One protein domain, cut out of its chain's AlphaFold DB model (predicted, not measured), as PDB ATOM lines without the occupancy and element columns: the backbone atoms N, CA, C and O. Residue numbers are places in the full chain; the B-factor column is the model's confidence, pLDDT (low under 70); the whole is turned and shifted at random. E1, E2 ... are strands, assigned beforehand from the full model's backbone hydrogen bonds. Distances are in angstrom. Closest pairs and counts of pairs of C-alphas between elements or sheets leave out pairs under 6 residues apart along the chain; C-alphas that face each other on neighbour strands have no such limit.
ATOM      1  N   LEU A  47     -28.738  -1.417 -14.900       94.88
ATOM      2  CA  LEU A  47     -28.375  -2.484 -13.971       94.88
ATOM      3  C   LEU A  47     -28.759  -3.850 -14.522       94.88
ATOM      4  O   LEU A  47     -27.964  -4.776 -14.434       94.88
ATOM      5  N   ILE A  48     -29.953  -3.980 -15.096       92.44
ATOM      6  CA  ILE A  48     -30.370  -5.187 -15.809       92.44
ATOM      7  C   ILE A  48     -31.440  -4.842 -16.844       92.44
ATOM      8  O   ILE A  48     -32.291  -3.977 -16.623       92.44
ATOM      9  N   ARG A  49     -31.398  -5.539 -17.979       90.56
ATOM     10  CA  ARG A  49     -32.427  -5.500 -19.014       90.56
ATOM     11  C   ARG A  49     -32.829  -6.929 -19.329       90.56
ATOM     12  O   ARG A  49     -31.970  -7.723 -19.693       90.56
ATOM     13  N   ALA A  50     -34.112  -7.236 -19.212       87.94
ATOM     14  CA  ALA A  50     -34.643  -8.551 -19.536       87.94
ATOM     15  C   ALA A  50     -35.878  -8.433 -20.418       87.94
ATOM     16  O   ALA A  50     -36.632  -7.472 -20.301       87.94
ATOM     17  N   THR A  51     -36.114  -9.402 -21.288       86.44
ATOM     18  CA  THR A  51     -37.370  -9.507 -22.040       86.44
ATOM     19  C   THR A  51     -38.144 -10.705 -21.563       86.44
ATOM     20  O   THR A  51     -37.542 -11.722 -21.243       86.44
ATOM     21  N   PHE A  52     -39.463 -10.609 -21.564       79.38
ATOM     22  CA  PHE A  52     -40.331 -11.720 -21.222       79.38
ATOM     23  C   PHE A  52     -41.489 -11.761 -22.209       79.38
ATOM     24  O   PHE A  52     -41.957 -10.726 -22.705       79.38
ATOM     25  N   ASP A  53     -41.938 -12.975 -22.505       74.75
ATOM     26  CA  ASP A  53     -43.189 -13.133 -23.219       74.75
ATOM     27  C   ASP A  53     -44.305 -12.486 -22.435       74.75
ATOM     28  O   ASP A  53     -44.376 -12.561 -21.203       74.75
ATOM     29  N   ARG A  54     -45.223 -11.878 -23.177       69.31
ATOM     30  CA  ARG A  54     -46.485 -11.510 -22.576       69.31
ATOM     31  C   ARG A  54     -47.201 -12.805 -22.188       69.31
ATOM     32  O   ARG A  54     -47.632 -13.554 -23.058       69.31
ATOM     33  N   GLY A  55     -47.299 -13.041 -20.885       63.44
ATOM     34  CA  GLY A  55     -48.182 -14.052 -20.319       63.44
ATOM     35  C   GLY A  55     -49.646 -13.599 -20.349       63.44
ATOM     36  O   GLY A  55     -50.085 -12.903 -21.267       63.44
ATOM     37  N   SER A  56     -50.403 -13.982 -19.317       61.69
ATOM     38  CA  SER A  56     -51.801 -13.569 -19.128       61.69
ATOM     39  C   SER A  56     -51.963 -12.038 -19.244       61.69
ATOM     40  O   SER A  56     -51.089 -11.300 -18.786       61.69
ATOM     41  N   PRO A  57     -53.066 -11.523 -19.830       68.44
ATOM     42  CA  PRO A  57     -53.383 -10.090 -19.848       68.44
ATOM     43  C   PRO A  57     -53.693  -9.508 -18.458       68.44
ATOM     44  O   PRO A  57     -54.112  -8.358 -18.376       68.44
ATOM     45  N   GLU A  58     -53.556 -10.299 -17.397       83.25
ATOM     46  CA  GLU A  58     -53.793  -9.880 -16.024       83.25
ATOM     47  C   GLU A  58     -52.810  -8.793 -15.563       83.25
ATOM     48  O   GLU A  58     -51.645  -8.778 -15.982       83.25
ATOM     49  N   PRO A  59     -53.252  -7.901 -14.658       91.06
ATOM     50  CA  PRO A  59     -52.357  -6.962 -14.008       91.06
ATOM     51  C   PRO A  59     -51.260  -7.709 -13.242       91.06
ATOM     52  O   PRO A  59     -51.465  -8.813 -12.723       91.06
ATOM     53  N   VAL A  60     -50.095  -7.085 -13.111       92.62
ATOM     54  CA  VAL A  60     -48.947  -7.652 -12.394       92.62
ATOM     55  C   VAL A  60     -48.533  -6.772 -11.229       92.62
ATOM     56  O   VAL A  60     -48.626  -5.550 -11.283       92.62
ATOM     57  N   ALA A  61     -48.022  -7.383 -10.167       93.44
ATOM     58  CA  ALA A  61     -47.356  -6.686  -9.091       93.44
ATOM     59  C   ALA A  61     -45.888  -6.497  -9.476       93.44
ATOM     60  O   ALA A  61     -45.132  -7.470  -9.546       93.44
ATOM     61  N   LEU A  62     -45.487  -5.247  -9.690       94.75
ATOM     62  CA  LEU A  62     -44.085  -4.868  -9.809       94.75
ATOM     63  C   LEU A  62     -43.551  -4.616  -8.406       94.75
ATOM     64  O   LEU A  62     -44.073  -3.758  -7.694       94.75
ATOM     65  N   ARG A  63     -42.517  -5.357  -8.005       95.06
ATOM     66  CA  ARG A  63     -41.840  -5.153  -6.719       95.06
ATOM     67  C   ARG A  63     -40.373  -4.894  -6.961       95.06
ATOM     68  O   ARG A  63     -39.741  -5.638  -7.704       95.06
ATOM     69  N   LEU A  64     -39.842  -3.888  -6.284       97.25
ATOM     70  CA  LEU A  64     -38.411  -3.668  -6.153       97.25
ATOM     71  C   LEU A  64     -38.045  -3.879  -4.688       97.25
ATOM     72  O   LEU A  64     -38.669  -3.294  -3.801       97.25
ATOM     73  N   LEU A  65     -37.059  -4.724  -4.422       97.00
ATOM     74  CA  LEU A  65     -36.599  -5.007  -3.073       97.00
ATOM     75  C   LEU A  65     -35.083  -5.177  -3.034       97.00
ATOM     76  O   LEU A  65     -34.448  -5.511  -4.028       97.00
ATOM     77  N   ARG A  66     -34.513  -4.978  -1.853       97.94
ATOM     78  CA  ARG A  66     -33.118  -5.297  -1.565       97.94
ATOM     79  C   ARG A  66     -33.069  -6.473  -0.605       97.94
ATOM     80  O   ARG A  66     -33.652  -6.405   0.476       97.94
ATOM     81  N   ILE A  67     -32.402  -7.546  -1.002       98.38
ATOM     82  CA  ILE A  67     -32.197  -8.743  -0.189       98.38
ATOM     83  C   ILE A  67     -30.796  -8.666   0.401       98.38
ATOM     84  O   ILE A  67     -29.833  -8.375  -0.301       98.38
ATOM     85  N   VAL A  68     -30.690  -8.927   1.694       98.56
ATOM     86  CA  VAL A  68     -29.440  -8.944   2.442       98.56
ATOM     87  C   VAL A  68     -29.285 -10.313   3.081       98.56
ATOM     88  O   VAL A  68     -30.142 -10.733   3.861       98.56
ATOM     89  N   LEU A  69     -28.188 -10.988   2.755       98.69
ATOM     90  CA  LEU A  69     -27.780 -12.252   3.342       98.69
ATOM     91  C   LEU A  69     -26.578 -12.010   4.250       98.69
ATOM     92  O   LEU A  69     -25.512 -11.594   3.793       98.69
ATOM     93  N   GLU A  70     -26.742 -12.294   5.535       98.56
ATOM     94  CA  GLU A  70     -25.624 -12.397   6.472       98.56
ATOM     95  C   GLU A  70     -24.672 -13.535   6.053       98.56
ATOM     96  O   GLU A  70     -25.028 -14.340   5.184       98.56
ATOM     97  N   PRO A  71     -23.461 -13.622   6.631       98.31
ATOM     98  CA  PRO A  71     -22.596 -14.784   6.441       98.31
ATOM     99  C   PRO A  71     -23.344 -16.085   6.750       98.31
ATOM    100  O   PRO A  71     -24.095 -16.146   7.725       98.31
ATOM    101  N   ASP A  72     -23.176 -17.090   5.889       96.81
ATOM    102  CA  ASP A  72     -23.906 -18.369   5.902       96.81
ATOM    103  C   ASP A  72     -25.434 -18.256   5.723       96.81
ATOM    104  O   ASP A  72     -26.152 -19.255   5.799       96.81
ATOM    105  N   GLY A  73     -25.949 -17.052   5.447       97.88
ATOM    106  CA  GLY A  73     -27.358 -16.816   5.157       97.88
ATOM    107  C   GLY A  73     -27.817 -17.637   3.954       97.88
ATOM    108  O   GLY A  73     -27.110 -17.753   2.948       97.88
ATOM    109  N   PHE A  74     -29.019 -18.196   4.052       97.12
ATOM    110  CA  PHE A  74     -29.563 -19.133   3.075       97.12
ATOM    111  C   PHE A  74     -31.030 -18.815   2.783       97.12
ATOM    112  O   PHE A  74     -31.817 -18.556   3.691       97.12
ATOM    113  N   SER A  75     -31.398 -18.859   1.506       97.19
ATOM    114  CA  SER A  75     -32.778 -18.840   1.044       97.19
ATOM    115  C   SER A  75     -33.187 -20.248   0.639       97.19
ATOM    116  O   SER A  75     -32.624 -20.833  -0.294       97.19
ATOM    117  N   LYS A  76     -34.168 -20.794   1.366       95.81
ATOM    118  CA  LYS A  76     -34.753 -22.111   1.102       95.81
ATOM    119  C   LYS A  76     -35.288 -22.197  -0.320       95.81
ATOM    120  O   LYS A  76     -35.714 -21.199  -0.882       95.81
ATOM    121  N   SER A  77     -35.303 -23.412  -0.864       96.81
ATOM    122  CA  SER A  77     -35.835 -23.687  -2.198       96.81
ATOM    123  C   SER A  77     -37.247 -23.119  -2.355       96.81
ATOM    124  O   SER A  77     -38.126 -23.408  -1.538       96.81
ATOM    125  N   HIS A  78     -37.439 -22.275  -3.365       97.56
ATOM    126  CA  HIS A  78     -38.715 -21.641  -3.685       97.56
ATOM    127  C   HIS A  78     -38.789 -21.255  -5.159       97.56
ATOM    128  O   HIS A  78     -37.774 -21.179  -5.842       97.56
ATOM    129  N   ALA A  79     -39.999 -21.015  -5.652       96.38
ATOM    130  CA  ALA A  79     -40.250 -20.504  -6.991       96.38
ATOM    131  C   ALA A  79     -41.190 -19.300  -6.925       96.38
ATOM    132  O   ALA A  79     -42.057 -19.216  -6.051       96.38
ATOM    133  N   HIS A  80     -41.062 -18.386  -7.880       94.62
ATOM    134  CA  HIS A  80     -42.003 -17.286  -8.056       94.62
ATOM    135  C   HIS A  80     -42.992 -17.604  -9.184       94.62
ATOM    136  O   HIS A  80     -42.583 -18.135 -10.213       94.62
ATOM    137  N   PRO A  81     -44.285 -17.248  -9.054       91.31
ATOM    138  CA  PRO A  81     -45.258 -17.419 -10.138       91.31
ATOM    139  C   PRO A  81     -45.025 -16.457 -11.319       91.31
ATOM    140  O   PRO A  81     -45.740 -16.513 -12.311       91.31
ATOM    141  N   GLY A  82     -44.043 -15.562 -11.212       91.31
ATOM    142  CA  GLY A  82     -43.664 -14.605 -12.239       91.31
ATOM    143  C   GLY A  82     -42.146 -14.467 -12.349       91.31
ATOM    144  O   GLY A  82     -41.406 -15.212 -11.707       91.31
ATOM    145  N   VAL A  83     -41.687 -13.534 -13.180       92.62
ATOM    146  CA  VAL A  83     -40.254 -13.326 -13.446       92.62
ATOM    147  C   VAL A  83     -39.585 -12.646 -12.255       92.62
ATOM    148  O   VAL A  83     -40.148 -11.719 -11.664       92.62
ATOM    149  N   GLU A  84     -38.360 -13.066 -11.954       95.50
ATOM    150  CA  GLU A  84     -37.475 -12.401 -11.003       95.50
ATOM    151  C   GLU A  84     -36.153 -12.026 -11.672       95.50
ATOM    152  O   GLU A  84     -35.564 -12.803 -12.419       95.50
ATOM    153  N   LEU A  85     -35.692 -10.816 -11.386       96.38
ATOM    154  CA  LEU A  85     -34.427 -10.251 -11.825       96.38
ATOM    155  C   LEU A  85     -33.589  -9.950 -10.586       96.38
ATOM    156  O   LEU A  85     -34.105  -9.341  -9.654       96.38
ATOM    157  N   GLY A  86     -32.310 -10.313 -10.588       97.38
ATOM    158  CA  GLY A  86     -31.382 -10.053  -9.491       97.38
ATOM    159  C   GLY A  86     -30.081  -9.431  -9.986       97.38
ATOM    160  O   GLY A  86     -29.522  -9.870 -10.987       97.38
ATOM    161  N   VAL A  87     -29.583  -8.430  -9.263       98.06
ATOM    162  CA  VAL A  87     -28.248  -7.846  -9.439       98.06
ATOM    163  C   VAL A  87     -27.506  -7.967  -8.117       98.06
ATOM    164  O   VAL A  87     -27.988  -7.482  -7.093       98.06
ATOM    165  N   VAL A  88     -26.343  -8.613  -8.119       98.56
ATOM    166  CA  VAL A  88     -25.507  -8.710  -6.917       98.56
ATOM    167  C   VAL A  88     -24.813  -7.363  -6.716       98.56
ATOM    168  O   VAL A  88     -23.953  -6.975  -7.499       98.56
ATOM    169  N   GLU A  89     -25.186  -6.622  -5.678       98.19
ATOM    170  CA  GLU A  89     -24.599  -5.309  -5.379       98.19
ATOM    171  C   GLU A  89     -23.306  -5.438  -4.564       98.19
ATOM    172  O   GLU A  89     -22.378  -4.651  -4.741       98.19
ATOM    173  N   ALA A  90     -23.234  -6.434  -3.676       98.56
ATOM    174  CA  ALA A  90     -22.086  -6.676  -2.806       98.56
ATOM    175  C   ALA A  90     -21.994  -8.149  -2.378       98.56
ATOM    176  O   ALA A  90     -23.003  -8.854  -2.357       98.56
ATOM    177  N   GLY A  91     -20.795  -8.580  -1.977       98.31
ATOM    178  CA  GLY A  91     -20.537  -9.913  -1.425       98.31
ATOM    179  C   GLY A  91     -20.415 -11.014  -2.482       98.31
ATOM    180  O   GLY A  91     -20.038 -10.765  -3.625       98.31
ATOM    181  N   THR A  92     -20.673 -12.255  -2.076       98.50
ATOM    182  CA  THR A  92     -20.691 -13.436  -2.952       98.50
ATOM    183  C   THR A  92     -22.016 -14.159  -2.780       98.50
ATOM    184  O   THR A  92     -22.419 -14.474  -1.660       98.50
ATOM    185  N   LEU A  93     -22.684 -14.451  -3.889       98.75
ATOM    186  CA  LEU A  93     -23.915 -15.227  -3.903       98.75
ATOM    187  C   LEU A  93     -23.659 -16.548  -4.618       98.75
ATOM    188  O   LEU A  93     -23.136 -16.553  -5.724       98.75
ATOM    189  N   VAL A  94     -24.040 -17.668  -4.021       98.69
ATOM    190  CA  VAL A  94     -24.122 -18.946  -4.734       98.69
ATOM    191  C   VAL A  94     -25.588 -19.242  -4.971       98.69
ATOM    192  O   VAL A  94     -26.363 -19.252  -4.019       98.69
ATOM    193  N   VAL A  95     -25.955 -19.454  -6.231       98.50
ATOM    194  CA  VAL A  95     -27.318 -19.786  -6.652       98.50
ATOM    195  C   VAL A  95     -27.354 -21.209  -7.192       98.50
ATOM    196  O   VAL A  95     -26.402 -21.641  -7.837       98.50
ATOM    197  N   GLN A  96     -28.449 -21.923  -6.968       98.12
ATOM    198  CA  GLN A  96     -28.762 -23.179  -7.648       98.12
ATOM    199  C   GLN A  96     -30.193 -23.075  -8.158       98.12
ATOM    200  O   GLN A  96     -31.068 -22.604  -7.429       98.12
ATOM    201  N   VAL A  97     -30.429 -23.495  -9.395       96.56
ATOM    202  CA  VAL A  97     -31.743 -23.398 -10.036       96.56
ATOM    203  C   VAL A  97     -32.187 -24.757 -10.555       96.56
ATOM    204  O   VAL A  97     -31.368 -25.522 -11.046       96.56
ATOM    205  N   GLU A  98     -33.485 -25.027 -10.494       94.44
ATOM    206  CA  GLU A  98     -34.150 -26.106 -11.218       94.44
ATOM    207  C   GLU A  98     -35.180 -25.466 -12.150       94.44
ATOM    208  O   GLU A  98     -36.259 -25.025 -11.739       94.44
ATOM    209  N   GLY A  99     -34.804 -25.334 -13.418       90.62
ATOM    210  CA  GLY A  99     -35.578 -24.618 -14.423       90.62
ATOM    211  C   GLY A  99     -34.739 -23.585 -15.162       90.62
ATOM    212  O   GLY A  99     -33.516 -23.685 -15.243       90.62
ATOM    213  N   ARG A 100     -35.412 -22.596 -15.752       87.12
ATOM    214  CA  ARG A 100     -34.775 -21.665 -16.683       87.12
ATOM    215  C   ARG A 100     -34.290 -20.416 -15.967       87.12
ATOM    216  O   ARG A 100     -35.089 -19.573 -15.561       87.12
ATOM    217  N   ALA A 101     -32.978 -20.247 -15.934       93.00
ATOM    218  CA  ALA A 101     -32.359 -18.987 -15.573       93.00
ATOM    219  C   ALA A 101     -31.245 -18.624 -16.551       93.00
ATOM    220  O   ALA A 101     -30.639 -19.478 -17.203       93.00
ATOM    221  N   VAL A 102     -30.989 -17.328 -16.651       91.38
ATOM    222  CA  VAL A 102     -29.953 -16.760 -17.509       91.38
ATOM    223  C   VAL A 102     -29.122 -15.768 -16.708       91.38
ATOM    224  O   VAL A 102     -29.644 -15.020 -15.885       91.38
ATOM    225  N   LEU A 103     -27.818 -15.788 -16.945       94.00
ATOM    226  CA  LEU A 103     -26.801 -15.047 -16.216       94.00
ATOM    227  C   LEU A 103     -26.035 -14.140 -17.174       94.00
ATOM    228  O   LEU A 103     -25.562 -14.578 -18.223       94.00
ATOM    229  N   LEU A 104     -25.851 -12.894 -16.766       93.62
ATOM    230  CA  LEU A 104     -24.956 -11.937 -17.388       93.62
ATOM    231  C   LEU A 104     -23.888 -11.517 -16.371       93.62
ATOM    232  O   LEU A 104     -24.211 -11.105 -15.258       93.62
ATOM    233  N   ARG A 105     -22.612 -11.650 -16.744       95.44
ATOM    234  CA  ARG A 105     -21.490 -11.308 -15.860       95.44
ATOM    235  C   ARG A 105     -21.293  -9.798 -15.746       95.44
ATOM    236  O   ARG A 105     -21.663  -9.059 -16.652       95.44
ATOM    237  N   ALA A 106     -20.691  -9.360 -14.646       94.19
ATOM    238  CA  ALA A 106     -20.462  -7.949 -14.337       94.19
ATOM    239  C   ALA A 106     -19.703  -7.168 -15.426       94.19
ATOM    240  O   ALA A 106     -19.981  -5.992 -15.655       94.19
ATOM    241  N   ASP A 107     -18.732  -7.808 -16.077       90.38
ATOM    242  CA  ASP A 107     -17.895  -7.228 -17.132       90.38
ATOM    243  C   ASP A 107     -18.512  -7.344 -18.530       90.38
ATOM    244  O   ASP A 107     -18.009  -6.745 -19.483       90.38
ATOM    245  N   ALA A 108     -19.602  -8.100 -18.655       87.50
ATOM    246  CA  ALA A 108     -20.333  -8.211 -19.894       87.50
ATOM    247  C   ALA A 108     -21.182  -6.953 -20.110       87.50
ATOM    248  O   ALA A 108     -21.825  -6.423 -19.192       87.50
ATOM    249  N   ASP A 109     -21.195  -6.494 -21.359       83.62
ATOM    250  CA  ASP A 109     -22.140  -5.478 -21.800       83.62
ATOM    251  C   ASP A 109     -23.567  -5.924 -21.423       83.62
ATOM    252  O   ASP A 109     -23.878  -7.112 -21.497       83.62
ATOM    253  N   VAL A 110     -24.434  -4.998 -21.001       75.38
ATOM    254  CA  VAL A 110     -25.865  -5.294 -20.755       75.38
ATOM    255  C   VAL A 110     -26.549  -5.880 -21.984       75.38
ATOM    256  O   VAL A 110     -27.552  -6.580 -21.860       75.38
ATOM    257  N   ASP A 111     -25.950  -5.591 -23.132       71.56
ATOM    258  CA  ASP A 111     -26.351  -6.008 -24.455       71.56
ATOM    259  C   ASP A 111     -25.571  -7.245 -24.954       71.56
ATOM    260  O   ASP A 111     -25.808  -7.775 -26.038       71.56
ATOM    261  N   ALA A 112     -24.607  -7.751 -24.180       72.44
ATOM    262  CA  ALA A 112     -23.952  -9.009 -24.502       72.44
ATOM    263  C   ALA A 112     -24.918 -10.180 -24.270       72.44
ATOM    264  O   ALA A 112     -25.744 -10.177 -23.358       72.44
ATOM    265  N   GLY A 113     -24.781 -11.230 -25.084       71.88
ATOM    266  CA  GLY A 113     -25.575 -12.445 -24.917       71.88
ATOM    267  C   GLY A 113     -25.443 -13.026 -23.504       71.88
ATOM    268  O   GLY A 113     -24.340 -13.185 -22.982       71.88
ATOM    269  N   SER A 114     -26.579 -13.365 -22.897       85.44
ATOM    270  CA  SER A 114     -26.641 -14.041 -21.601       85.44
ATOM    271  C   SER A 114     -26.249 -15.517 -21.704       85.44
ATOM    272  O   SER A 114     -26.487 -16.166 -22.723       85.44
ATOM    273  N   MET A 115     -25.730 -16.078 -20.617       88.31
ATOM    274  CA  MET A 115     -25.445 -17.509 -20.492       88.31
ATOM    275  C   MET A 115     -26.607 -18.222 -19.804       88.31
ATOM    276  O   MET A 115     -27.108 -17.736 -18.795       88.31
ATOM    277  N   ALA A 116     -27.008 -19.394 -20.295       88.75
ATOM    278  CA  ALA A 116     -27.922 -20.254 -19.549       88.75
ATOM    279  C   ALA A 116     -27.257 -20.732 -18.246       88.75
ATOM    280  O   ALA A 116     -26.079 -21.099 -18.242       88.75
ATOM    281  N   VAL A 117     -28.013 -20.731 -17.149       91.06
ATOM    282  CA  VAL A 117     -27.603 -21.338 -15.880       91.06
ATOM    283  C   VAL A 117     -28.018 -22.811 -15.921       91.06
ATOM    284  O   VAL A 117     -29.215 -23.077 -16.048       91.06
ATOM    285  N   PRO A 118     -27.081 -23.773 -15.848       87.94
ATOM    286  CA  PRO A 118     -27.439 -25.188 -15.876       87.94
ATOM    287  C   PRO A 118     -28.288 -25.576 -14.659       87.94
ATOM    288  O   PRO A 118     -27.961 -25.201 -13.532       87.94
ATOM    289  N   ALA A 119     -29.350 -26.351 -14.889       91.56
ATOM    290  CA  ALA A 119     -30.195 -26.872 -13.818       91.56
ATOM    291  C   ALA A 119     -29.394 -27.783 -12.870       91.56
ATOM    292  O   ALA A 119     -28.477 -28.488 -13.298       91.56
ATOM    293  N   GLY A 120     -29.704 -27.724 -11.577       91.62
ATOM    294  CA  GLY A 120     -29.048 -28.492 -10.520       91.62
ATOM    295  C   GLY A 120     -27.606 -28.085 -10.210       91.62
ATOM    296  O   GLY A 120     -27.021 -28.612  -9.263       91.62
ATOM    297  N   VAL A 121     -27.019 -27.130 -10.938       94.62
ATOM    298  CA  VAL A 121     -25.628 -26.701 -10.742       94.62
ATOM    299  C   VAL A 121     -25.561 -25.434  -9.894       94.62
ATOM    300  O   VAL A 121     -26.225 -24.439 -10.178       94.62
ATOM    301  N   GLU A 122     -24.710 -25.451  -8.863       97.69
ATOM    302  CA  GLU A 122     -24.367 -24.241  -8.114       97.69
ATOM    303  C   GLU A 122     -23.505 -23.301  -8.968       97.69
ATOM    304  O   GLU A 122     -22.441 -23.676  -9.471       97.69
ATOM    305  N   VAL A 123     -23.927 -22.044  -9.082       98.00
ATOM    306  CA  VAL A 123     -23.196 -20.987  -9.778       98.00
ATOM    307  C   VAL A 123     -22.872 -19.865  -8.801       98.00
ATOM    308  O   VAL A 123     -23.751 -19.310  -8.148       98.00
ATOM    309  N   SER A 124     -21.588 -19.512  -8.709       98.19
ATOM    310  CA  SER A 124     -21.136 -18.369  -7.916       98.19
ATOM    311  C   SER A 124     -21.270 -17.076  -8.717       98.19
ATOM    312  O   SER A 124     -20.808 -16.995  -9.861       98.19
ATOM    313  N   LEU A 125     -21.855 -16.066  -8.083       98.50
ATOM    314  CA  LEU A 125     -22.085 -14.720  -8.583       98.50
ATOM    315  C   LEU A 125     -21.358 -13.708  -7.686       98.50
ATOM    316  O   LEU A 125     -21.383 -13.824  -6.456       98.50
ATOM    317  N   GLY A 126     -20.697 -12.736  -8.307       98.19
ATOM    318  CA  GLY A 126     -20.009 -11.635  -7.627       98.19
ATOM    319  C   GLY A 126     -20.671 -10.280  -7.887       98.19
ATOM    320  O   GLY A 126     -21.640 -10.210  -8.640       98.19
ATOM    321  N   PRO A 127     -20.154  -9.189  -7.296       98.19
ATOM    322  CA  PRO A 127     -20.710  -7.855  -7.495       98.19
ATOM    323  C   PRO A 127     -20.767  -7.471  -8.978       98.19
ATOM    324  O   PRO A 127     -19.786  -7.624  -9.703       98.19
ATOM    325  N   GLY A 128     -21.920  -6.963  -9.407       96.62
ATOM    326  CA  GLY A 128     -22.234  -6.611 -10.788       96.62
ATOM    327  C   GLY A 128     -22.811  -7.754 -11.628       96.62
ATOM    328  O   GLY A 128     -23.381  -7.471 -12.680       96.62
ATOM    329  N   ASP A 129     -22.722  -9.016 -11.187       97.75
ATOM    330  CA  ASP A 129     -23.385 -10.123 -11.880       97.75
ATOM    331  C   ASP A 129     -24.911  -9.970 -11.800       97.75
ATOM    332  O   ASP A 129     -25.475  -9.530 -10.791       97.75
ATOM    333  N   ARG A 130     -25.579 -10.354 -12.887       96.69
ATOM    334  CA  ARG A 130     -27.017 -10.182 -13.105       96.69
ATOM    335  C   ARG A 130     -27.635 -11.520 -13.468       96.69
ATOM    336  O   ARG A 130     -27.135 -12.207 -14.353       96.69
ATOM    337  N   ILE A 131     -28.743 -11.877 -12.844       96.56
ATOM    338  CA  ILE A 131     -29.456 -13.124 -13.118       96.56
ATOM    339  C   ILE A 131     -30.937 -12.839 -13.342       96.56
ATOM    340  O   ILE A 131     -31.517 -11.979 -12.683       96.56
ATOM    341  N   ALA A 132     -31.548 -13.543 -14.287       94.62
ATOM    342  CA  ALA A 132     -32.988 -13.538 -14.485       94.62
ATOM    343  C   ALA A 132     -33.519 -14.967 -14.388       94.62
ATOM    344  O   ALA A 132     -33.010 -15.872 -15.054       94.62
ATOM    345  N   TYR A 133     -34.555 -15.149 -13.578       94.44
ATOM    346  CA  TYR A 133     -35.266 -16.403 -13.393       94.44
ATOM    347  C   TYR A 133     -36.607 -16.319 -14.117       94.44
ATOM    348  O   TYR A 133     -37.384 -15.380 -13.916       94.44
ATOM    349  N   ALA A 134     -36.897 -17.305 -14.964       91.75
ATOM    350  CA  ALA A 134     -38.220 -17.420 -15.560       91.75
ATOM    351  C   ALA A 134     -39.262 -17.770 -14.484       91.75
ATOM    352  O   ALA A 134     -38.931 -18.385 -13.468       91.75
ATOM    353  N   ALA A 135     -40.531 -17.446 -14.741       90.75
ATOM    354  CA  ALA A 135     -41.637 -17.856 -13.878       90.75
ATOM    355  C   ALA A 135     -41.620 -19.373 -13.617       90.75
ATOM    356  O   ALA A 135     -41.359 -20.168 -14.522       90.75
ATOM    357  N   GLY A 136     -41.878 -19.761 -12.368       91.12
ATOM    358  CA  GLY A 136     -41.880 -21.150 -11.910       91.12
ATOM    359  C   GLY A 136     -40.496 -21.775 -11.724       91.12
ATOM    360  O   GLY A 136     -40.425 -22.915 -11.278       91.12
ATOM    361  N   THR A 137     -39.405 -21.063 -12.027       94.06
ATOM    362  CA  THR A 137     -38.047 -21.573 -11.789       94.06
ATOM    363  C   THR A 137     -37.829 -21.733 -10.296       94.06
ATOM    364  O   THR A 137     -37.910 -20.760  -9.545       94.06
ATOM    365  N   LEU A 138     -37.563 -22.964  -9.877       96.88
ATOM    366  CA  LEU A 138     -37.224 -23.254  -8.500       96.88
ATOM    367  C   LEU A 138     -35.775 -22.830  -8.269       96.88
ATOM    368  O   LEU A 138     -34.903 -23.107  -9.089       96.88
ATOM    369  N   MET A 139     -35.510 -22.132  -7.177       98.31
ATOM    370  CA  MET A 139     -34.194 -21.590  -6.887       98.31
ATOM    371  C   MET A 139     -33.868 -21.677  -5.402       98.31
ATOM    372  O   MET A 139     -34.738 -21.565  -4.537       98.31
ATOM    373  N   THR A 140     -32.584 -21.842  -5.115       98.00
ATOM    374  CA  THR A 140     -31.984 -21.579  -3.808       98.00
ATOM    375  C   THR A 140     -30.860 -20.579  -3.999       98.00
ATOM    376  O   THR A 140     -30.246 -20.501  -5.067       98.00
ATOM    377  N   PHE A 141     -30.565 -19.816  -2.955       97.94
ATOM    378  CA  PHE A 141     -29.371 -18.992  -2.958       97.94
ATOM    379  C   PHE A 141     -28.812 -18.825  -1.556       97.94
ATOM    380  O   PHE A 141     -29.547 -18.817  -0.569       97.94
ATOM    381  N   ARG A 142     -27.491 -18.716  -1.465       98.31
ATOM    382  CA  ARG A 142     -26.769 -18.675  -0.197       98.31
ATOM    383  C   ARG A 142     -25.571 -17.755  -0.263       98.31
ATOM    384  O   ARG A 142     -24.974 -17.578  -1.323       98.31
ATOM    385  N   ASN A 143     -25.200 -17.216   0.885       98.56
ATOM    386  CA  ASN A 143     -23.966 -16.476   1.052       98.56
ATOM    387  C   ASN A 143     -22.889 -17.399   1.649       98.56
ATOM    388  O   ASN A 143     -22.921 -17.651   2.851       98.56
ATOM    389  N   PRO A 144     -21.939 -17.925   0.852       98.19
ATOM    390  CA  PRO A 144     -20.831 -18.725   1.381       98.19
ATOM    391  C   PRO A 144     -19.723 -17.877   2.020       98.19
ATOM    392  O   PRO A 144     -18.739 -18.428   2.513       98.19
ATOM    393  N   GLY A 145     -19.793 -16.553   1.866       97.38
ATOM    394  CA  GLY A 145     -18.721 -15.635   2.206       97.38
ATOM    395  C   GLY A 145     -18.757 -15.201   3.671       97.38
ATOM    396  O   GLY A 145     -19.793 -15.289   4.330       97.38
ATOM    397  N   PRO A 146     -17.627 -14.682   4.185       97.56
ATOM    398  CA  PRO A 146     -17.558 -14.112   5.529       97.56
ATOM    399  C   PRO A 146     -18.175 -12.707   5.615       97.56
ATOM    400  O   PRO A 146     -18.385 -12.203   6.716       97.56
ATOM    401  N   ASP A 147     -18.430 -12.076   4.468       98.25
ATOM    402  CA  ASP A 147     -19.005 -10.740   4.351       98.25
ATOM    403  C   ASP A 147     -20.482 -10.831   3.973       98.25
ATOM    404  O   ASP A 147     -20.930 -11.815   3.390       98.25
ATOM    405  N   GLN A 148     -21.243  -9.783   4.273       98.44
ATOM    406  CA  GLN A 148     -22.642  -9.680   3.873       98.44
ATOM    407  C   GLN A 148     -22.786  -9.625   2.343       98.44
ATOM    408  O   GLN A 148     -22.048  -8.906   1.665       98.44
ATOM    409  N   THR A 149     -23.786 -10.333   1.821       98.75
ATOM    410  CA  THR A 149     -24.169 -10.300   0.406       98.75
ATOM    411  C   THR A 149     -25.457  -9.511   0.232       98.75
ATOM    412  O   THR A 149     -26.438  -9.755   0.934       98.75
ATOM    413  N   THR A 150     -25.467  -8.582  -0.721       98.69
ATOM    414  CA  THR A 150     -26.625  -7.730  -1.023       98.69
ATOM    415  C   THR A 150     -27.043  -7.926  -2.470       98.69
ATOM    416  O   THR A 150     -26.210  -7.872  -3.373       98.69
ATOM    417  N   ILE A 151     -28.339  -8.131  -2.687       98.56
ATOM    418  CA  ILE A 151     -28.950  -8.328  -4.000       98.56
ATOM    419  C   ILE A 151     -30.031  -7.267  -4.180       98.56
ATOM    420  O   ILE A 151     -30.934  -7.157  -3.348       98.56
ATOM    421  N   LEU A 152     -29.983  -6.520  -5.278       98.56
ATOM    422  CA  LEU A 152     -31.126  -5.742  -5.737       98.56
ATOM    423  C   LEU A 152     -31.990  -6.642  -6.618       98.56
ATOM    424  O   LEU A 152     -31.523  -7.116  -7.653       98.56
ATOM    425  N   ALA A 153     -33.231  -6.878  -6.204       97.69
ATOM    426  CA  ALA A 153     -34.148  -7.766  -6.899       97.69
ATOM    427  C   ALA A 153     -35.405  -7.030  -7.370       97.69
ATOM    428  O   ALA A 153     -35.976  -6.203  -6.652       97.69
ATOM    429  N   ALA A 154     -35.852  -7.359  -8.579       97.12
ATOM    430  CA  ALA A 154     -37.121  -6.918  -9.131       97.12
ATOM    431  C   ALA A 154     -37.975  -8.132  -9.502       97.12
ATOM    432  O   ALA A 154     -37.509  -9.021 -10.210       97.12
ATOM    433  N   THR A 155     -39.231  -8.162  -9.058       95.12
ATOM    434  CA  THR A 155     -40.172  -9.238  -9.402       95.12
ATOM    435  C   THR A 155     -41.383  -8.689 -10.135       95.12
ATOM    436  O   THR A 155     -41.902  -7.634  -9.763       95.12
ATOM    437  N   ILE A 156     -41.869  -9.449 -11.109       93.94
ATOM    438  CA  ILE A 156     -43.083  -9.172 -11.879       93.94
ATOM    439  C   ILE A 156     -44.017 -10.345 -11.632       93.94
ATOM    440  O   ILE A 156     -43.879 -11.391 -12.260       93.94
ATOM    441  N   LEU A 157     -44.910 -10.206 -10.659       92.75
ATOM    442  CA  LEU A 157     -45.743 -11.314 -10.196       92.75
ATOM    443  C   LEU A 157     -47.163 -11.169 -10.744       92.75
ATOM    444  O   LEU A 157     -47.687 -10.058 -10.703       92.75
ATOM    445  N   PRO A 158     -47.814 -12.243 -11.217       91.62
ATOM    446  CA  PRO A 158     -49.227 -12.175 -11.573       91.62
ATOM    447  C   PRO A 158     -50.062 -11.710 -10.372       91.62
ATOM    448  O   PRO A 158     -49.742 -12.016  -9.219       91.62
ATOM    449  N   THR A 159     -51.130 -10.960 -10.640       89.25
ATOM    450  CA  THR A 159     -52.121 -10.581  -9.628       89.25
ATOM    451  C   THR A 159     -53.496 -11.056 -10.048       89.25
ATOM    452  O   THR A 159     -53.830 -11.058 -11.225       89.25
ATOM    453  N   GLY A 160     -54.308 -11.452  -9.076       87.25
ATOM    454  CA  GLY A 160     -55.633 -11.985  -9.343       87.25
ATOM    455  C   GLY A 160     -56.089 -12.914  -8.226       87.25
ATOM    456  O   GLY A 160     -55.301 -13.237  -7.335       87.25
ATOM    457  N   PRO A 161     -57.361 -13.340  -8.249       82.56
ATOM    458  CA  PRO A 161     -57.896 -14.272  -7.260       82.56
ATOM    459  C   PRO A 161     -57.198 -15.639  -7.295       82.56
ATOM    460  O   PRO A 161     -57.092 -16.282  -6.253       82.56
ATOM    461  N   ASP A 162     -56.697 -16.046  -8.464       82.62
ATOM    462  CA  ASP A 162     -56.067 -17.352  -8.685       82.62
ATOM    463  C   ASP A 162     -54.527 -17.293  -8.641       82.62
ATOM    464  O   ASP A 162     -53.858 -18.325  -8.667       82.62
ATOM    465  N   ALA A 163     -53.944 -16.092  -8.540       82.38
ATOM    466  CA  ALA A 163     -52.498 -15.906  -8.496       82.38
ATOM    467  C   ALA A 163     -51.951 -16.145  -7.073       82.38
ATOM    468  O   ALA A 163     -52.440 -15.537  -6.113       82.38
ATOM    469  N   PRO A 164     -50.896 -16.967  -6.895       82.44
ATOM    470  CA  PRO A 164     -50.220 -17.075  -5.609       82.44
ATOM    471  C   PRO A 164     -49.679 -15.701  -5.172       82.44
ATOM    472  O   PRO A 164     -49.052 -15.005  -5.971       82.44
ATOM    473  N   PRO A 165     -49.844 -15.296  -3.900       73.12
ATOM    474  CA  PRO A 165     -49.506 -13.938  -3.456       73.12
ATOM    475  C   PRO A 165     -47.990 -13.640  -3.401       73.12
ATOM    476  O   PRO A 165     -47.579 -12.500  -3.130       73.12
ATOM    477  N   GLY A 166     -47.139 -14.647  -3.621       87.38
ATOM    478  CA  GLY A 166     -45.687 -14.547  -3.502       87.38
ATOM    479  C   GLY A 166     -44.966 -15.852  -3.838       87.38
ATOM    480  O   GLY A 166     -45.445 -16.642  -4.645       87.38
ATOM    481  N   ALA A 167     -43.803 -16.051  -3.213       92.50
ATOM    482  CA  ALA A 167     -42.984 -17.247  -3.383       92.50
ATOM    483  C   ALA A 167     -43.720 -18.522  -2.936       92.50
ATOM    484  O   ALA A 167     -44.380 -18.550  -1.894       92.50
ATOM    485  N   VAL A 168     -43.553 -19.584  -3.716       93.62
ATOM    486  CA  VAL A 168     -44.044 -20.934  -3.447       93.62
ATOM    487  C   VAL A 168     -42.869 -21.779  -2.973       93.62
ATOM    488  O   VAL A 168     -41.874 -21.902  -3.677       93.62
ATOM    489  N   TYR A 169     -42.989 -22.372  -1.787       95.06
ATOM    490  CA  TYR A 169     -41.939 -23.187  -1.175       95.06
ATOM    491  C   TYR A 169     -42.327 -24.668  -1.223       95.06
ATOM    492  O   TYR A 169     -43.308 -25.053  -0.567       95.06
ATOM    493  N   PRO A 170     -41.579 -25.525  -1.942       91.62
ATOM    494  CA  PRO A 170     -41.730 -26.966  -1.806       91.62
ATOM    495  C   PRO A 170     -41.529 -27.383  -0.344       91.62
ATOM    496  O   PRO A 170     -40.542 -27.026   0.299       91.62
ATOM    497  N   GLY A 171     -42.499 -28.113   0.205       91.00
ATOM    498  CA  GLY A 171     -42.487 -28.514   1.617       91.00
ATOM    499  C   GLY A 171     -43.037 -27.471   2.600       91.00
ATOM    500  O   GLY A 171     -42.957 -27.689   3.806       91.00
ATOM    501  N   GLY A 172     -43.636 -26.380   2.111       92.44
ATOM    502  CA  GLY A 172     -44.307 -25.372   2.935       92.44
ATOM    503  C   GLY A 172     -43.424 -24.180   3.308       92.44
ATOM    504  O   GLY A 172     -42.229 -24.147   3.019       92.44
ATOM    505  N   LEU A 173     -44.044 -23.173   3.932       92.50
ATOM    506  CA  LEU A 173     -43.383 -21.918   4.299       92.50
ATOM    507  C   LEU A 173     -42.152 -22.163   5.188       92.50
ATOM    508  O   LEU A 173     -42.205 -23.033   6.064       92.50
ATOM    509  N   PRO A 174     -41.067 -21.391   5.006       92.50
ATOM    510  CA  PRO A 174     -39.887 -21.531   5.835       92.50
ATOM    511  C   PRO A 174     -40.183 -21.073   7.267       92.50
ATOM    512  O   PRO A 174     -40.950 -20.139   7.519       92.50
ATOM    513  N   THR A 175     -39.557 -21.744   8.220       94.62
ATOM    514  CA  THR A 175     -39.561 -21.364   9.630       94.62
ATOM    515  C   THR A 175     -38.724 -20.099   9.862       94.62
ATOM    516  O   THR A 175     -37.926 -19.677   9.023       94.62
ATOM    517  N   ALA A 176     -38.875 -19.485  11.039       93.06
ATOM    518  CA  ALA A 176     -38.043 -18.348  11.444       93.06
ATOM    519  C   ALA A 176     -36.543 -18.703  11.524       93.06
ATOM    520  O   ALA A 176     -35.697 -17.843  11.312       93.06
ATOM    521  N   GLU A 177     -36.217 -19.961  11.824       93.94
ATOM    522  CA  GLU A 177     -34.836 -20.455  11.852       93.94
ATOM    523  C   GLU A 177     -34.280 -20.651  10.437       93.94
ATOM    524  O   GLU A 177     -33.173 -20.211  10.155       93.94
ATOM    525  N   GLU A 178     -35.072 -21.210   9.515       91.69
ATOM    526  CA  GLU A 178     -34.686 -21.359   8.098       91.69
ATOM    527  C   GLU A 178     -34.541 -20.017   7.360       91.69
ATOM    528  O   GLU A 178     -33.976 -19.978   6.272       91.69
ATOM    529  N   THR A 179     -35.055 -18.925   7.930       93.19
ATOM    530  CA  THR A 179     -34.876 -17.554   7.422       93.19
ATOM    531  C   THR A 179     -33.913 -16.729   8.278       93.19
ATOM    532  O   THR A 179     -33.742 -15.528   8.050       93.19
ATOM    533  N   ALA A 180     -33.248 -17.348   9.260       93.06
ATOM    534  CA  ALA A 180     -32.222 -16.670  10.033       93.06
ATOM    535  C   ALA A 180     -31.065 -16.280   9.098       93.06
ATOM    536  O   ALA A 180     -30.475 -17.120   8.425       93.06
ATOM    537  N   GLY A 181     -30.756 -14.984   9.036       95.88
ATOM    538  CA  GLY A 181     -29.678 -14.461   8.193       95.88
ATOM    539  C   GLY A 181     -30.105 -13.983   6.805       95.88
ATOM    540  O   GLY A 181     -29.248 -13.495   6.079       95.88
ATOM    541  N   ILE A 182     -31.392 -14.035   6.447       97.75
ATOM    542  CA  ILE A 182     -31.919 -13.357   5.254       97.75
ATOM    543  C   ILE A 182     -32.889 -12.243   5.652       97.75
ATOM    544  O   ILE A 182     -33.762 -12.408   6.505       97.75
ATOM    545  N   ARG A 183     -32.730 -11.070   5.041       97.00
ATOM    546  CA  ARG A 183     -33.617  -9.917   5.225       97.00
ATOM    547  C   ARG A 183     -33.981  -9.335   3.872       97.00
ATOM    548  O   ARG A 183     -33.099  -9.097   3.059       97.00
ATOM    549  N   SER A 184     -35.259  -9.041   3.670       95.94
ATOM    550  CA  SER A 184     -35.744  -8.389   2.454       95.94
ATOM    551  C   SER A 184     -36.351  -7.037   2.800       95.94
ATOM    552  O   SER A 184     -37.262  -6.941   3.623       95.94
ATOM    553  N   PHE A 185     -35.851  -5.990   2.159       94.69
ATOM    554  CA  PHE A 185     -36.322  -4.621   2.300       94.69
ATOM    555  C   PHE A 185     -37.113  -4.264   1.049       94.69
ATOM    556  O   PHE A 185     -36.531  -4.060  -0.015       94.69
ATOM    557  N   LEU A 186     -38.441  -4.221   1.159       93.12
ATOM    558  CA  LEU A 186     -39.288  -3.776   0.058       93.12
ATOM    559  C   LEU A 186     -39.055  -2.277  -0.168       93.12
ATOM    560  O   LEU A 186     -39.316  -1.472   0.722       93.12
ATOM    561  N   LEU A 187     -38.555  -1.930  -1.351       93.88
ATOM    562  CA  LEU A 187     -38.273  -0.554  -1.760       93.88
ATOM    563  C   LEU A 187     -39.509   0.092  -2.402       93.88
ATOM    564  O   LEU A 187     -39.754   1.279  -2.220       93.88
ATOM    565  N   GLY A 188     -40.328  -0.701  -3.096       93.31
ATOM    566  CA  GLY A 188     -41.633  -0.282  -3.600       93.31
ATOM    567  C   GLY A 188     -42.419  -1.446  -4.199       93.31
ATOM    568  O   GLY A 188     -41.825  -2.382  -4.740       93.31
ATOM    569  N   THR A 189     -43.750  -1.395  -4.101       94.50
ATOM    570  CA  THR A 189     -44.660  -2.287  -4.829       94.50
ATOM    571  C   THR A 189     -45.790  -1.506  -5.482       94.50
ATOM    572  O   THR A 189     -46.353  -0.602  -4.872       94.50
ATOM    573  N   VAL A 190     -46.173  -1.900  -6.692       94.50
ATOM    574  CA  VAL A 190     -47.345  -1.363  -7.401       94.50
ATOM    575  C   VAL A 190     -48.028  -2.451  -8.206       94.50
ATOM    576  O   VAL A 190     -47.403  -3.459  -8.528       94.50
ATOM    577  N   VAL A 191     -49.300  -2.240  -8.533       93.38
ATOM    578  CA  VAL A 191     -50.003  -3.050  -9.531       93.38
ATOM    579  C   VAL A 191     -49.953  -2.301 -10.857       93.38
ATOM    580  O   VAL A 191     -50.284  -1.118 -10.925       93.38
ATOM    581  N   ALA A 192     -49.501  -2.983 -11.901       92.81
ATOM    582  CA  ALA A 192     -49.297  -2.426 -13.223       92.81
ATOM    583  C   ALA A 192     -50.056  -3.221 -14.280       92.81
ATOM    584  O   ALA A 192     -50.072  -4.452 -14.263       92.81
ATOM    585  N   GLU A 193     -50.627  -2.499 -15.235       91.56
ATOM    586  CA  GLU A 193     -51.108  -3.074 -16.485       91.56
ATOM    587  C   GLU A 193     -49.915  -3.223 -17.431       91.56
ATOM    588  O   GLU A 193     -49.207  -2.251 -17.713       91.56
ATOM    589  N   LEU A 194     -49.665  -4.436 -17.920       88.62
ATOM    590  CA  LEU A 194     -48.592  -4.662 -18.884       88.62
ATOM    591  C   LEU A 194     -49.012  -4.223 -20.295       88.62
ATOM    592  O   LEU A 194     -50.172  -4.415 -20.683       88.62
ATOM    593  N   PRO A 195     -48.080  -3.695 -21.114       86.00
ATOM    594  CA  PRO A 195     -48.339  -3.447 -22.525       86.00
ATOM    595  C   PRO A 195     -48.859  -4.701 -23.249       86.00
ATOM    596  O   PRO A 195     -48.491  -5.826 -22.903       86.00
ATOM    597  N   PRO A 196     -49.689  -4.545 -24.298       81.38
ATOM    598  CA  PRO A 196     -50.299  -5.684 -24.967       81.38
ATOM    599  C   PRO A 196     -49.341  -6.508 -25.840       81.38
ATOM    600  O   PRO A 196     -49.689  -7.606 -26.278       81.38
ATOM    601  N   SER A 197     -48.151  -5.990 -26.115       82.25
ATOM    602  CA  SER A 197     -47.080  -6.680 -26.828       82.25
ATOM    603  C   SER A 197     -46.110  -7.353 -25.852       82.25
ATOM    604  O   SER A 197     -46.067  -6.967 -24.680       82.25
ATOM    605  N   PRO A 198     -45.262  -8.280 -26.333       82.12
ATOM    606  CA  PRO A 198     -44.059  -8.672 -25.610       82.12
ATOM    607  C   PRO A 198     -43.350  -7.441 -25.031       82.12
ATOM    608  O   PRO A 198     -43.318  -6.377 -25.664       82.12
ATOM    609  N   SER A 199     -42.852  -7.568 -23.806       87.00
ATOM    610  CA  SER A 199     -42.336  -6.437 -23.043       87.00
ATOM    611  C   SER A 199     -40.934  -6.725 -22.519       87.00
ATOM    612  O   SER A 199     -40.562  -7.859 -22.221       87.00
ATOM    613  N   GLY A 200     -40.135  -5.671 -22.446       89.31
ATOM    614  CA  GLY A 200     -38.880  -5.638 -21.723       89.31
ATOM    615  C   GLY A 200     -39.082  -5.039 -20.339       89.31
ATOM    616  O   GLY A 200     -39.928  -4.170 -20.142       89.31
ATOM    617  N   VAL A 201     -38.271  -5.478 -19.390       91.88
ATOM    618  CA  VAL A 201     -38.031  -4.794 -18.126       91.88
ATOM    619  C   VAL A 201     -36.648  -4.198 -18.163       91.88
ATOM    620  O   VAL A 201     -35.685  -4.851 -18.569       91.88
ATOM    621  N   VAL A 202     -36.557  -2.957 -17.714       93.81
ATOM    622  CA  VAL A 202     -35.293  -2.266 -17.510       93.81
ATOM    623  C   VAL A 202     -35.240  -1.819 -16.063       93.81
ATOM    624  O   VAL A 202     -36.145  -1.130 -15.590       93.81
ATOM    625  N   LEU A 203     -34.180  -2.209 -15.368       95.94
ATOM    626  CA  LEU A 203     -33.821  -1.658 -14.075       95.94
ATOM    627  C   LEU A 203     -32.569  -0.807 -14.257       95.94
ATOM    628  O   LEU A 203     -31.540  -1.287 -14.732       95.94
ATOM    629  N   GLU A 204     -32.664   0.456 -13.877       96.94
ATOM    630  CA  GLU A 204     -31.588   1.429 -14.008       96.94
ATOM    631  C   GLU A 204     -31.309   2.116 -12.677       96.94
ATOM    632  O   GLU A 204     -32.205   2.267 -11.844       96.94
ATOM    633  N   ARG A 205     -30.083   2.609 -12.524       97.44
ATOM    634  CA  ARG A 205     -29.714   3.604 -11.524       97.44
ATOM    635  C   ARG A 205     -29.457   4.932 -12.226       97.44
ATOM    636  O   ARG A 205     -28.682   4.998 -13.182       97.44
ATOM    637  N   LEU A 206     -30.120   5.989 -11.767       96.56
ATOM    638  CA  LEU A 206     -29.913   7.350 -12.258       96.56
ATOM    639  C   LEU A 206     -29.280   8.192 -11.156       96.56
ATOM    640  O   LEU A 206     -29.763   8.189 -10.024       96.56
ATOM    641  N   GLN A 207     -28.237   8.938 -11.504       96.38
ATOM    642  CA  GLN A 207     -27.662   9.980 -10.664       96.38
ATOM    643  C   GLN A 207     -27.912  11.335 -11.325       96.38
ATOM    644  O   GLN A 207     -27.464  11.573 -12.450       96.38
ATOM    645  N   LEU A 208     -28.637  12.191 -10.612       94.56
ATOM    646  CA  LEU A 208     -29.117  13.492 -11.072       94.56
ATOM    647  C   LEU A 208     -28.580  14.592 -10.157       94.56
ATOM    648  O   LEU A 208     -28.419  14.367  -8.955       94.56
ATOM    649  N   THR A 209     -28.335  15.782 -10.687       93.44
ATOM    650  CA  THR A 209     -28.036  16.999  -9.920       93.44
ATOM    651  C   THR A 209     -29.136  18.045 -10.089       93.44
ATOM    652  O   THR A 209     -30.092  17.865 -10.843       93.44
ATOM    653  N   ALA A 210     -29.048  19.142  -9.335       90.69
ATOM    654  CA  ALA A 210     -29.951  20.276  -9.516       90.69
ATOM    655  C   ALA A 210     -29.913  20.764 -10.976       90.69
ATOM    656  O   ALA A 210     -28.843  20.860 -11.556       90.69
ATOM    657  N   GLY A 211     -31.068  21.073 -11.565       90.38
ATOM    658  CA  GLY A 211     -31.172  21.480 -12.970       90.38
ATOM    659  C   GLY A 211     -31.325  20.330 -13.972       90.38
ATOM    660  O   GLY A 211     -31.841  20.570 -15.066       90.38
ATOM    661  N   ASP A 212     -30.983  19.092 -13.601       92.81
ATOM    662  CA  ASP A 212     -31.260  17.921 -14.437       92.81
ATOM    663  C   ASP A 212     -32.765  17.684 -14.587       92.81
ATOM    664  O   ASP A 212     -33.575  18.141 -13.787       92.81
ATOM    665  N   VAL A 213     -33.155  16.919 -15.605       90.62
ATOM    666  CA  VAL A 213     -34.532  16.440 -15.787       90.62
ATOM    667  C   VAL A 213     -34.583  14.932 -15.588       90.62
ATOM    668  O   VAL A 213     -33.663  14.219 -15.996       90.62
ATOM    669  N   LEU A 214     -35.676  14.422 -15.015       90.25
ATOM    670  CA  LEU A 214     -35.934  12.985 -15.038       90.25
ATOM    671  C   LEU A 214     -36.161  12.551 -16.496       90.25
ATOM    672  O   LEU A 214     -37.090  13.055 -17.137       90.25
ATOM    673  N   PRO A 215     -35.338  11.639 -17.050       90.75
ATOM    674  CA  PRO A 215     -35.468  11.241 -18.445       90.75
ATOM    675  C   PRO A 215     -36.796  10.536 -18.686       90.75
ATOM    676  O   PRO A 215     -37.110   9.584 -17.972       90.75
ATOM    677  N   ALA A 216     -37.521  10.937 -19.731       91.50
ATOM    678  CA  ALA A 216     -38.782  10.308 -20.107       91.50
ATOM    679  C   ALA A 216     -38.663   8.779 -20.260       91.50
ATOM    680  O   ALA A 216     -37.583   8.229 -20.522       91.50
ATOM    681  N   PHE A 217     -39.789   8.092 -20.095       91.81
ATOM    682  CA  PHE A 217     -39.884   6.646 -20.234       91.81
ATOM    683  C   PHE A 217     -41.251   6.239 -20.776       91.81
ATOM    684  O   PHE A 217     -42.281   6.707 -20.286       91.81
ATOM    685  N   ALA A 218     -41.251   5.352 -21.766       90.56
ATOM    686  CA  ALA A 218     -42.467   4.795 -22.336       90.56
ATOM    687  C   ALA A 218     -42.922   3.572 -21.524       90.56
ATOM    688  O   ALA A 218     -42.149   2.636 -21.348       90.56
ATOM    689  N   GLY A 219     -44.172   3.581 -21.054       91.62
ATOM    690  CA  GLY A 219     -44.769   2.478 -20.290       91.62
ATOM    691  C   GLY A 219     -44.594   2.576 -18.767       91.62
ATOM    692  O   GLY A 219     -43.955   3.506 -18.283       91.62
ATOM    693  N   PRO A 220     -45.194   1.655 -17.989       94.56
ATOM    694  CA  PRO A 220     -45.215   1.732 -16.529       94.56
ATOM    695  C   PRO A 220     -43.821   1.898 -15.905       94.56
ATOM    696  O   PRO A 220     -42.901   1.152 -16.252       94.56
ATOM    697  N   VAL A 221     -43.668   2.830 -14.956       95.69
ATOM    698  CA  VAL A 221     -42.397   3.076 -14.242       95.69
ATOM    699  C   VAL A 221     -42.599   3.195 -12.746       95.69
ATOM    700  O   VAL A 221     -43.305   4.092 -12.298       95.69
ATOM    701  N   GLU A 294     -40.397  -1.018 -29.302       64.19
ATOM    702  CA  GLU A 294     -39.702   0.246 -29.043       64.19
ATOM    703  C   GLU A 294     -38.263   0.022 -28.573       64.19
ATOM    704  O   GLU A 294     -37.414   0.893 -28.739       64.19
ATOM    705  N   THR A 295     -37.952  -1.168 -28.049       56.34
ATOM    706  CA  THR A 295     -36.599  -1.502 -27.582       56.34
ATOM    707  C   THR A 295     -35.615  -1.632 -28.745       56.34
ATOM    708  O   THR A 295     -34.459  -1.253 -28.607       56.34
ATOM    709  N   ALA A 296     -36.084  -2.062 -29.925       52.81
ATOM    710  CA  ALA A 296     -35.271  -2.158 -31.141       52.81
ATOM    711  C   ALA A 296     -34.726  -0.803 -31.644       52.81
ATOM    712  O   ALA A 296     -33.803  -0.780 -32.457       52.81
ATOM    713  N   ALA A 297     -35.278   0.321 -31.176       48.22
ATOM    714  CA  ALA A 297     -34.790   1.661 -31.497       48.22
ATOM    715  C   ALA A 297     -33.721   2.184 -30.511       48.22
ATOM    716  O   ALA A 297     -33.208   3.282 -30.718       48.22
ATOM    717  N   ILE A 298     -33.389   1.426 -29.453       48.38
ATOM    718  CA  ILE A 298     -32.498   1.837 -28.348       48.38
ATOM    719  C   ILE A 298     -31.306   0.851 -28.169       48.38
ATOM    720  O   ILE A 298     -30.849   0.673 -27.050       48.38
ATOM    721  N   ASP A 299     -30.785   0.257 -29.258       34.94
ATOM    722  CA  ASP A 299     -29.676  -0.747 -29.330       34.94
ATOM    723  C   ASP A 299     -29.986  -2.219 -28.876       34.94
ATOM    724  O   ASP A 299     -30.947  -2.434 -28.132       34.94
ATOM    725  N   PRO A 300     -29.257  -3.265 -29.377       39.78
ATOM    726  CA  PRO A 300     -29.582  -4.711 -29.216       39.78
ATOM    727  C   PRO A 300     -28.582  -5.517 -28.337       39.78
ATOM    728  O   PRO A 300     -27.441  -5.088 -28.290       39.78
ATOM    729  N   PRO A 301     -28.824  -6.806 -27.951       46.75
ATOM    730  CA  PRO A 301     -30.000  -7.445 -27.337       46.75
ATOM    731  C   PRO A 301     -29.940  -7.549 -25.791       46.75
ATOM    732  O   PRO A 301     -28.916  -7.852 -25.198       46.75
ATOM    733  N   ALA A 302     -31.107  -7.432 -25.150       56.03
ATOM    734  CA  ALA A 302     -31.336  -7.702 -23.727       56.03
ATOM    735  C   ALA A 302     -31.020  -9.152 -23.305       56.03
ATOM    736  O   ALA A 302     -30.950 -10.051 -24.144       56.03
ATOM    737  N   ILE A 303     -30.997  -9.414 -21.988       54.16
ATOM    738  CA  ILE A 303     -31.174 -10.771 -21.461       54.16
ATOM    739  C   ILE A 303     -32.526 -11.286 -21.964       54.16
ATOM    740  O   ILE A 303     -33.590 -10.908 -21.464       54.16
ATOM    741  N   THR A 304     -32.504 -12.147 -22.973       51.22
ATOM    742  CA  THR A 304     -33.722 -12.794 -23.434       51.22
ATOM    743  C   THR A 304     -34.099 -13.832 -22.388       51.22
ATOM    744  O   THR A 304     -33.499 -14.907 -22.354       51.22
ATOM    745  N   ALA A 305     -35.074 -13.545 -21.515       49.72
ATOM    746  CA  ALA A 305     -35.712 -14.630 -20.783       49.72
ATOM    747  C   ALA A 305     -36.437 -15.448 -21.849       49.72
ATOM    748  O   ALA A 305     -37.393 -14.985 -22.473       49.72
TER     749      ALA A 305
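AT A GLANCE: This is residues 47 to 221 and 294 to 305 of the 395 residues of the protein "Cupin domain-containing protein" of Chloroflexia bacterium (UniProt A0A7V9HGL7). A twisted sheet of seven strands forms the middle layer of a stack of sheets, three sheets face to face in turn: a four-stranded sheet covers part of one face, and the two-stranded ribbon of E1 and E13 covers part of the other. The first two sheets make a sandwich wound as a jelly roll, one long hairpin folded over both sheets, with nested antiparallel pairs E2 with E11, E3 with E10, E4 with E9 and E5 with E8; residues 207 to 213, of which 207 to 209 belong to E13, stick out. The 187 printed residues include no named helix and thirteen named strands, E1 to E13 along the chain, with 88 residues in strands, under half; the class is all strand. The sheets, E7 E6 E9 E4 E11 E2 E12, E3 E10 E5 E8 and E1 E13, are antiparallel; the whole is compact, with a radius of gyration of the C-alphas of 16.5 A and spans of 45 by 39 by 34 A.

HOW THE PARTS SIT: The largest sheet runs from edge strand E7, residues 115 to 117, through E6, 101 to 104, E9, 130 to 133, E4, 83 to 90, E11, 149 to 158, and E2, 60 to 69, to edge strand E12, 182 to 192. Between E4 and E11, N 85 and O 154 are within hydrogen-bond range at 2.8 A; between E2 and E12, N 62 and O 190 are at 2.9 A. E6 and E7 form a hairpin, with N 103 and O 115 2.8 A apart. The second sheet holds E3, 74 to 79, E10, 138 to 142, E5, 93 to 98, and E8, 122 to 125, in that order; between E10 and E5, N 96 and O 140 are 3.0 A apart. It faces the largest sheet, their facing parts 9.1 A centre to centre and their best planes 13 degrees apart. E1, 47 to 52, and E13, 199 to 209, are antiparallel neighbours, with N 50 and O 201 2.9 A apart. Their sheet also faces the largest one, at 9.3 A centre to centre; the closest C-alphas of E1 and E9 are those of Ile 48 and Arg 130, 6.6 A apart.

IN THESE COORDINATES: E1 begins at C-alpha 47 (-28.375, -2.484, -13.971). E2 spans 26.8 A, E4 22.1 A, E11 27.8 A and E12 27.6 A; E12 bends by 59 degrees at residue 187. E13 spans 30.4 A and ends at C-alpha 209 (-28.036, 16.999, -9.920). Residues 50 to 51 of E1 pair in parallel with residues 303 to 304.

THE WHOLE: The C-alphas farthest apart are those of Gly 171 and Gly 211, 53.3 A. The link E11 to E12, residues 159 to 181, is long. Residues 222 to 293 are not printed; C-alphas 221 and 294 are 15.3 A apart across the cut. The mean pLDDT of the printed part is 89.6, with residues 54 to 57 and 294 to 305 under 70.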